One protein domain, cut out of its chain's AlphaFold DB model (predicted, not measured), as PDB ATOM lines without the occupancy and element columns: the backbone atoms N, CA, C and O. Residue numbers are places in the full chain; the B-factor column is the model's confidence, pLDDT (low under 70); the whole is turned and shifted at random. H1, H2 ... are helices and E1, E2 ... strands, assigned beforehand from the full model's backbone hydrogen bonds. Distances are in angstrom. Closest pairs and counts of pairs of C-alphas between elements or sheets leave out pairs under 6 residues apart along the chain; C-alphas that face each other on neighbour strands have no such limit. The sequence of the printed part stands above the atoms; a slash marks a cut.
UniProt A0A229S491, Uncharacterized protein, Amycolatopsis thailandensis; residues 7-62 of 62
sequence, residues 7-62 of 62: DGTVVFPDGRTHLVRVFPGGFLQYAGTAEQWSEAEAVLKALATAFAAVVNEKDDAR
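This is residues 7 to 62 of the 62 residues of an uncharacterized protein of Amycolatopsis thailandensis (UniProt A0A229S491). A small antiparallel sheet, E1-E2-E3, is a meander, each strand neighbouring the one before; residues 36 to 44 of one long helix, H1, cover one face, and residues 45 to 62 stick out, making the length. The printed part has 56 residues, with three named strands, then one named helix: mixed class, two layers. It is loose, radius of gyration of the C-alphas 13.5 A, spanning 43 by 26 by 16 A.

Start at E1, residues 7 to 11, in a hairpin with E2, residues 17 to 23; N 8 and O 20 are 2.8 A apart, within hydrogen-bond range. E2 and E3, residues 27 to 30, form the next hairpin, with N 23 and O 27 at 2.8 A. H1, residues 34 to 60, is on the sheet, over E1 and E2; its closest C-alpha pair with E1 is Val 10 and Ala 40, 6.9 A. In H1, 21 of 23 O i to N i+4 pairs are within range.

Find C-alpha 7 at (49.674, 4.483, -32.524); E1 runs 13.7 A, E2 19.4 A, E3 9.9 A. H1 runs 39.1 A to C-alpha 60 at (28.941, -12.014, -42.138).

The C-alphas farthest apart, Thr 33 and Arg 62, are 43.4 A apart. The printed part has no cut; its three links are tight. Look for pLDDT under 70 at residues 26 and 58 to 62.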
ATOM      1  N   ASP A   7      49.115   3.174 -32.190       82.00
ATOM      2  CA  ASP A   7      49.674   4.483 -32.524       82.00
ATOM      3  C   ASP A   7      49.301   4.819 -33.977       82.00
ATOM      4  O   ASP A   7      49.452   3.985 -34.869       82.00
ATOM      5  N   GLY A   8      48.808   6.032 -34.215       79.06
ATOM      6  CA  GLY A   8      48.424   6.528 -35.536       79.06
ATOM      7  C   GLY A   8      48.716   8.017 -35.699       79.06
ATOM      8  O   GLY A   8      49.242   8.669 -34.795       79.06
ATOM      9  N   THR A   9      48.371   8.567 -36.859       82.69
ATOM     10  CA  THR A   9      48.579   9.983 -37.189       82.69
ATOM     11  C   THR A   9      47.327  10.597 -37.803       82.69
ATOM     12  O   THR A   9      46.719   9.986 -38.677       82.69
ATOM     13  N   VAL A  10      46.979  11.820 -37.394       77.44
ATOM     14  CA  VAL A  10      45.984  12.669 -38.069       77.44
ATOM     15  C   VAL A  10      46.732  13.706 -38.897       77.44
ATOM     16  O   VAL A  10      47.587  14.410 -38.356       77.44
ATOM     17  N   VAL A  11      46.418  13.785 -40.190       82.38
ATOM     18  CA  VAL A  11      46.953  14.791 -41.115       82.38
ATOM     19  C   VAL A  11      45.859  15.818 -41.384       82.38
ATOM     20  O   VAL A  11      44.771  15.461 -41.832       82.38
ATOM     21  N   PHE A  12      46.143  17.077 -41.079       77.44
ATOM     22  CA  PHE A  12      45.214  18.190 -41.236       77.44
ATOM     23  C   PHE A  12      45.260  18.758 -42.663       77.44
ATOM     24  O   PHE A  12      46.272  18.596 -43.350       77.44
ATOM     25  N   PRO A  13      44.206  19.465 -43.120       77.81
ATOM     26  CA  PRO A  13      44.182  20.091 -44.447       77.81
ATOM     27  C   PRO A  13      45.324  21.088 -44.693       77.81
ATOM     28  O   PRO A  13      45.723  21.303 -45.832       77.81
ATOM     29  N   ASP A  14      45.867  21.677 -43.626       82.75
ATOM     30  CA  ASP A  14      47.024  22.578 -43.668       82.75
ATOM     31  C   ASP A  14      48.384  21.851 -43.717       82.75
ATOM     32  O   ASP A  14      49.437  22.489 -43.685       82.75
ATOM     33  N   GLY A  15      48.375  20.517 -43.792       83.12
ATOM     34  CA  GLY A  15      49.561  19.669 -43.881       83.12
ATOM     35  C   GLY A  15      50.202  19.309 -42.538       83.12
ATOM     36  O   GLY A  15      51.146  18.513 -42.514       83.12
ATOM     37  N   ARG A  16      49.715  19.833 -41.404       82.75
ATOM     38  CA  ARG A  16      50.223  19.428 -40.083       82.75
ATOM     39  C   ARG A  16      49.858  17.982 -39.780       82.75
ATOM     40  O   ARG A  16      48.785  17.505 -40.135       82.75
ATOM     41  N   THR A  17      50.748  17.291 -39.074       84.94
ATOM     42  CA  THR A  17      50.542  15.904 -38.652       84.94
ATOM     43  C   THR A  17      50.662  15.796 -37.140       84.94
ATOM     44  O   THR A  17      51.660  16.230 -36.566       84.94
ATOM     45  N   HIS A  18      49.668  15.191 -36.494       80.56
ATOM     46  CA  HIS A  18      49.672  14.939 -35.053       80.56
ATOM     47  C   HIS A  18      49.605  13.440 -34.767       80.56
ATOM     48  O   HIS A  18      48.822  12.714 -35.381       80.56
ATOM     49  N   LEU A  19      50.408  12.973 -33.808       80.94
ATOM     50  CA  LEU A  19      50.329  11.603 -33.309       80.94
ATOM     51  C   LEU A  19      49.060  11.434 -32.464       80.94
ATOM     52  O   LEU A  19      48.803  12.235 -31.563       80.94
ATOM     53  N   VAL A  20      48.317  10.360 -32.715       81.06
ATOM     54  CA  VAL A  20      47.210   9.910 -31.870       81.06
ATOM     55  C   VAL A  20      47.570   8.551 -31.298       81.06
ATOM     56  O   VAL A  20      47.926   7.635 -32.039       81.06
ATOM     57  N   ARG A  21      47.462   8.408 -29.976       85.00
ATOM     58  CA  ARG A  21      47.593   7.103 -29.317       85.00
ATOM     59  C   ARG A  21      46.256   6.678 -28.749       85.00
ATOM     60  O   ARG A  21      45.684   7.410 -27.942       85.00
ATOM     61  N   VAL A  22      45.798   5.495 -29.140       79.44
ATOM     62  CA  VAL A  22      44.595   4.857 -28.602       79.44
ATOM     63  C   VAL A  22      45.032   3.821 -27.579       79.44
ATOM     64  O   VAL A  22      45.715   2.841 -27.904       79.44
ATOM     65  N   PHE A  23      44.645   4.050 -26.331       79.94
ATOM     66  CA  PHE A  23      44.884   3.112 -25.254       79.94
ATOM     67  C   PHE A  23      43.689   2.176 -25.072       79.94
ATOM     68  O   PHE A  23      42.532   2.554 -25.289       79.94
ATOM     69  N   PRO A  24      43.958   0.957 -24.595       71.50
ATOM     70  CA  PRO A  24      42.916   0.058 -24.127       71.50
ATOM     71  C   PRO A  24      42.019   0.745 -23.088       71.50
ATOM     72  O   PRO A  24      42.525   1.373 -22.161       71.50
ATOM     73  N   GLY A  25      40.699   0.634 -23.244       71.31
ATOM     74  CA  GLY A  25      39.725   1.318 -22.380       71.31
ATOM     75  C   GLY A  25      39.200   2.651 -22.924       71.31
ATOM     76  O   GLY A  25      38.424   3.304 -22.237       71.31
ATOM     77  N   GLY A  26      39.577   3.041 -24.148       69.75
ATOM     78  CA  GLY A  26      38.988   4.197 -24.839       69.75
ATOM     79  C   GLY A  26      39.666   5.535 -24.540       69.75
ATOM     80  O   GLY A  26      39.120   6.581 -24.877       69.75
ATOM     81  N   PHE A  27      40.853   5.524 -23.928       71.88
ATOM     82  CA  PHE A  27      41.625   6.744 -23.702       71.88
ATOM     83  C   PHE A  27      42.435   7.118 -24.942       71.88
ATOM     84  O   PHE A  27      43.032   6.263 -25.598       71.88
ATOM     85  N   LEU A  28      42.498   8.418 -25.220       77.31
ATOM     86  CA  LEU A  28      43.226   8.993 -26.342       77.31
ATOM     87  C   LEU A  28      44.286   9.958 -25.814       77.31
ATOM     88  O   LEU A  28      43.992  10.796 -24.963       77.31
ATOM     89  N   GLN A  29      45.509   9.862 -26.331       79.19
ATOM     90  CA  GLN A  29      46.518  10.905 -26.150       79.19
ATOM     91  C   GLN A  29      46.678  11.679 -27.456       79.19
ATOM     92  O   GLN A  29      46.978  11.087 -28.495       79.19
ATOM     93  N   TYR A  30      46.503  12.996 -27.365       78.06
ATOM     94  CA  TYR A  30      46.575  13.934 -28.476       78.06
ATOM     95  C   TYR A  30      47.289  15.215 -28.044       78.06
ATOM     96  O   TYR A  30      47.096  15.691 -26.927       78.06
ATOM     97  N   ALA A  31      48.135  15.746 -28.923       75.06
ATOM     98  CA  ALA A  31      48.981  16.909 -28.661       75.06
ATOM     99  C   ALA A  31      48.653  18.057 -29.632       75.06
ATOM    100  O   ALA A  31      49.511  18.486 -30.404       75.06
ATOM    101  N   GLY A  32      47.397  18.505 -29.640       76.38
ATOM    102  CA  GLY A  32      46.926  19.673 -30.397       76.38
ATOM    103  C   GLY A  32      46.070  20.605 -29.533       76.38
ATOM    104  O   GLY A  32      45.831  20.317 -28.359       76.38
ATOM    105  N   THR A  33      45.628  21.731 -30.097       83.81
ATOM    106  CA  THR A  33      44.746  22.694 -29.418       83.81
ATOM    107  C   THR A  33      43.315  22.165 -29.288       83.81
ATOM    108  O   THR A  33      42.945  21.155 -29.895       83.81
ATOM    109  N   ALA A  34      42.491  22.863 -28.500       81.25
ATOM    110  CA  ALA A  34      41.083  22.525 -28.317       81.25
ATOM    111  C   ALA A  34      40.285  22.595 -29.632       81.25
ATOM    112  O   ALA A  34      39.453  21.723 -29.873       81.25
ATOM    113  N   GLU A  35      40.561  23.564 -30.515       80.56
ATOM    114  CA  GLU A  35      39.905  23.623 -31.829       80.56
ATOM    115  C   GLU A  35      40.247  22.388 -32.670       80.56
ATOM    116  O   GLU A  35      39.358  21.729 -33.209       80.56
ATOM    117  N   GLN A  36      41.528  22.005 -32.698       77.62
ATOM    118  CA  GLN A  36      41.993  20.843 -33.457       77.62
ATOM    119  C   GLN A  36      41.458  19.513 -32.905       77.62
ATOM    120  O   GLN A  36      41.411  18.521 -33.631       77.62
ATOM    121  N   TRP A  37      41.069  19.469 -31.627       79.88
ATOM    122  CA  TRP A  37      40.450  18.288 -31.033       79.88
ATOM    123  C   TRP A  37      39.101  17.969 -31.677       79.88
ATOM    124  O   TRP A  37      38.825  16.803 -31.940       79.88
ATOM    125  N   SER A  38      38.293  18.987 -31.992       81.94
ATOM    126  CA  SER A  38      36.988  18.777 -32.638       81.94
ATOM    127  C   SER A  38      37.119  18.124 -34.023       81.94
ATOM    128  O   SER A  38      36.387  17.190 -34.352       81.94
ATOM    129  N   GLU A  39      38.117  18.546 -34.801       79.19
ATOM    130  CA  GLU A  39      38.445  17.958 -36.101       79.19
ATOM    131  C   GLU A  39      38.985  16.528 -35.953       79.19
ATOM    132  O   GLU A  39      38.534  15.612 -36.646       79.19
ATOM    133  N   ALA A  40      39.905  16.307 -35.008       78.06
ATOM    134  CA  ALA A  40      40.440  14.980 -34.715       78.06
ATOM    135  C   ALA A  40      39.341  14.006 -34.249       78.06
ATOM    136  O   ALA A  40      39.343  12.842 -34.649       78.06
ATOM    137  N   GLU A  41      38.374  14.472 -33.455       80.50
ATOM    138  CA  GLU A  41      37.229  13.678 -33.002       80.50
ATOM    139  C   GLU A  41      36.356  13.222 -34.179       80.50
ATOM    140  O   GLU A  41      35.976  12.050 -34.247       80.50
ATOM    141  N   ALA A  42      36.067  14.117 -35.129       81.94
ATOM    142  CA  ALA A  42      35.305  13.775 -36.327       81.94
ATOM    143  C   ALA A  42      36.018  12.700 -37.169       81.94
ATOM    144  O   ALA A  42      35.391  11.721 -37.586       81.94
ATOM    145  N   VAL A  43      37.336  12.834 -37.356       79.31
ATOM    146  CA  VAL A  43      38.159  11.844 -38.073       79.31
ATOM    147  C   VAL A  43      38.184  10.501 -37.340       79.31
ATOM    148  O   VAL A  43      38.008   9.454 -37.964       79.31
ATOM    149  N   LEU A  44      38.353  10.506 -36.015       79.31
ATOM    150  CA  LEU A  44      38.356   9.283 -35.208       79.31
ATOM    151  C   LEU A  44      37.005   8.561 -35.246       79.31
ATOM    152  O   LEU A  44      36.981   7.334 -35.348       79.31
ATOM    153  N   LYS A  45      35.887   9.298 -35.225       82.94
ATOM    154  CA  LYS A  45      34.541   8.728 -35.401       82.94
ATOM    155  C   LYS A  45      34.392   8.063 -36.768       82.94
ATOM    156  O   LYS A  45      33.962   6.915 -36.830       82.94
ATOM    157  N   ALA A  46      34.805   8.739 -37.842       83.62
ATOM    158  CA  ALA A  46      34.768   8.170 -39.188       83.62
ATOM    159  C   ALA A  46      35.631   6.898 -39.305       83.62
ATOM    160  O   ALA A  46      35.182   5.897 -39.865       83.62
ATOM    161  N   LEU A  47      36.835   6.904 -38.719       81.19
ATOM    162  CA  LEU A  47      37.713   5.734 -38.677       81.19
ATOM    163  C   LEU A  47      37.081   4.572 -37.898       81.19
ATOM    164  O   LEU A  47      37.133   3.435 -38.360       81.19
ATOM    165  N   ALA A  48      36.465   4.846 -36.745       81.12
ATOM    166  CA  ALA A  48      35.774   3.831 -35.952       81.12
ATOM    167  C   ALA A  48      34.603   3.206 -36.728       81.12
ATOM    168  O   ALA A  48      34.454   1.985 -36.723       81.12
ATOM    169  N   THR A  49      33.817   4.017 -37.445       84.31
ATOM    170  CA  THR A  49      32.742   3.532 -38.325       84.31
ATOM    171  C   THR A  49      33.284   2.650 -39.451       84.31
ATOM    172  O   THR A  49      32.766   1.555 -39.663       84.31
ATOM    173  N   ALA A  50      34.342   3.082 -40.144       82.19
ATOM    174  CA  ALA A  50      34.959   2.296 -41.212       82.19
ATOM    175  C   ALA A  50      35.544   0.975 -40.688       82.19
ATOM    176  O   ALA A  50      35.366  -0.075 -41.302       82.19
ATOM    177  N   PHE A  51      36.200   1.006 -39.526       83.62
ATOM    178  CA  PHE A  51      36.745  -0.193 -38.896       83.62
ATOM    179  C   PHE A  51      35.640  -1.176 -38.494       83.62
ATOM    180  O   PHE A  51      35.765  -2.368 -38.760       83.62
ATOM    181  N   ALA A  52      34.543  -0.684 -37.909       82.62
ATOM    182  CA  ALA A  52      33.390  -1.512 -37.571       82.62
ATOM    183  C   ALA A  52      32.779  -2.177 -38.812       82.62
ATOM    184  O   ALA A  52      32.466  -3.363 -38.767       82.62
ATOM    185  N   ALA A  53      32.671  -1.451 -39.932       82.88
ATOM    186  CA  ALA A  53      32.205  -2.022 -41.193       82.88
ATOM    187  C   ALA A  53      33.105  -3.179 -41.662       82.88
ATOM    188  O   ALA A  53      32.599  -4.255 -41.955       82.88
ATOM    189  N   VAL A  54      34.431  -2.999 -41.641       81.50
ATOM    190  CA  VAL A  54      35.397  -4.039 -42.049       81.50
ATOM    191  C   VAL A  54      35.365  -5.265 -41.133       81.50
ATOM    192  O   VAL A  54      35.531  -6.393 -41.598       81.50
ATOM    193  N   VAL A  55      35.210  -5.063 -39.823       82.25
ATOM    194  CA  VAL A  55      35.134  -6.173 -38.862       82.25
ATOM    195  C   VAL A  55      33.833  -6.950 -39.048       82.25
ATOM    196  O   VAL A  55      33.884  -8.172 -39.140       82.25
ATOM    197  N   ASN A  56      32.701  -6.259 -39.177       76.75
ATOM    198  CA  ASN A  56      31.398  -6.909 -39.317       76.75
ATOM    199  C   ASN A  56      31.237  -7.601 -40.682       76.75
ATOM    200  O   ASN A  56      30.704  -8.702 -40.739       76.75
ATOM    201  N   GLU A  57      31.769  -7.028 -41.769       72.12
ATOM    202  CA  GLU A  57      31.778  -7.674 -43.093       72.12
ATOM    203  C   GLU A  57      32.536  -9.014 -43.075       72.12
ATOM    204  O   GLU A  57      32.165  -9.962 -43.764       72.12
ATOM    205  N   LYS A  58      33.582  -9.129 -42.246       58.25
ATOM    206  CA  LYS A  58      34.308 -10.392 -42.050       58.25
ATOM    207  C   LYS A  58      33.539 -11.424 -41.228       58.25
ATOM    208  O   LYS A  58      33.801 -12.612 -41.413       58.25
ATOM    209  N   ASP A  59      32.653 -10.991 -40.338       58.88
ATOM    210  CA  ASP A  59      31.811 -11.887 -39.542       58.88
ATOM    211  C   ASP A  59      30.620 -12.410 -40.361       58.88
ATOM    212  O   ASP A  59      30.296 -13.588 -40.251       58.88
ATOM    213  N   ASP A  60      30.038 -11.595 -41.248       52.84
ATOM    214  CA  ASP A  60      28.941 -12.014 -42.138       52.84
ATOM    215  C   ASP A  60      29.400 -12.961 -43.270       52.84
ATOM    216  O   ASP A  60      28.598 -13.704 -43.838       52.84
ATOM    217  N   ALA A  61      30.693 -12.950 -43.616       56.94
ATOM    218  CA  ALA A  61      31.282 -13.788 -44.667       56.94
ATOM    219  C   ALA A  61      31.753 -15.182 -44.187       56.94
ATOM    220  O   ALA A  61      32.404 -15.898 -44.959       56.94
ATOM    221  N   ARG A  62      31.480 -15.562 -42.932       49.12
ATOM    222  CA  ARG A  62      31.979 -16.788 -42.289       49.12
ATOM    223  C   ARG A  62      30.852 -17.702 -41.815       49.12
ATOM    224  O   ARG A  62      31.069 -18.934 -41.888       49.12
TER     225      ARG A  62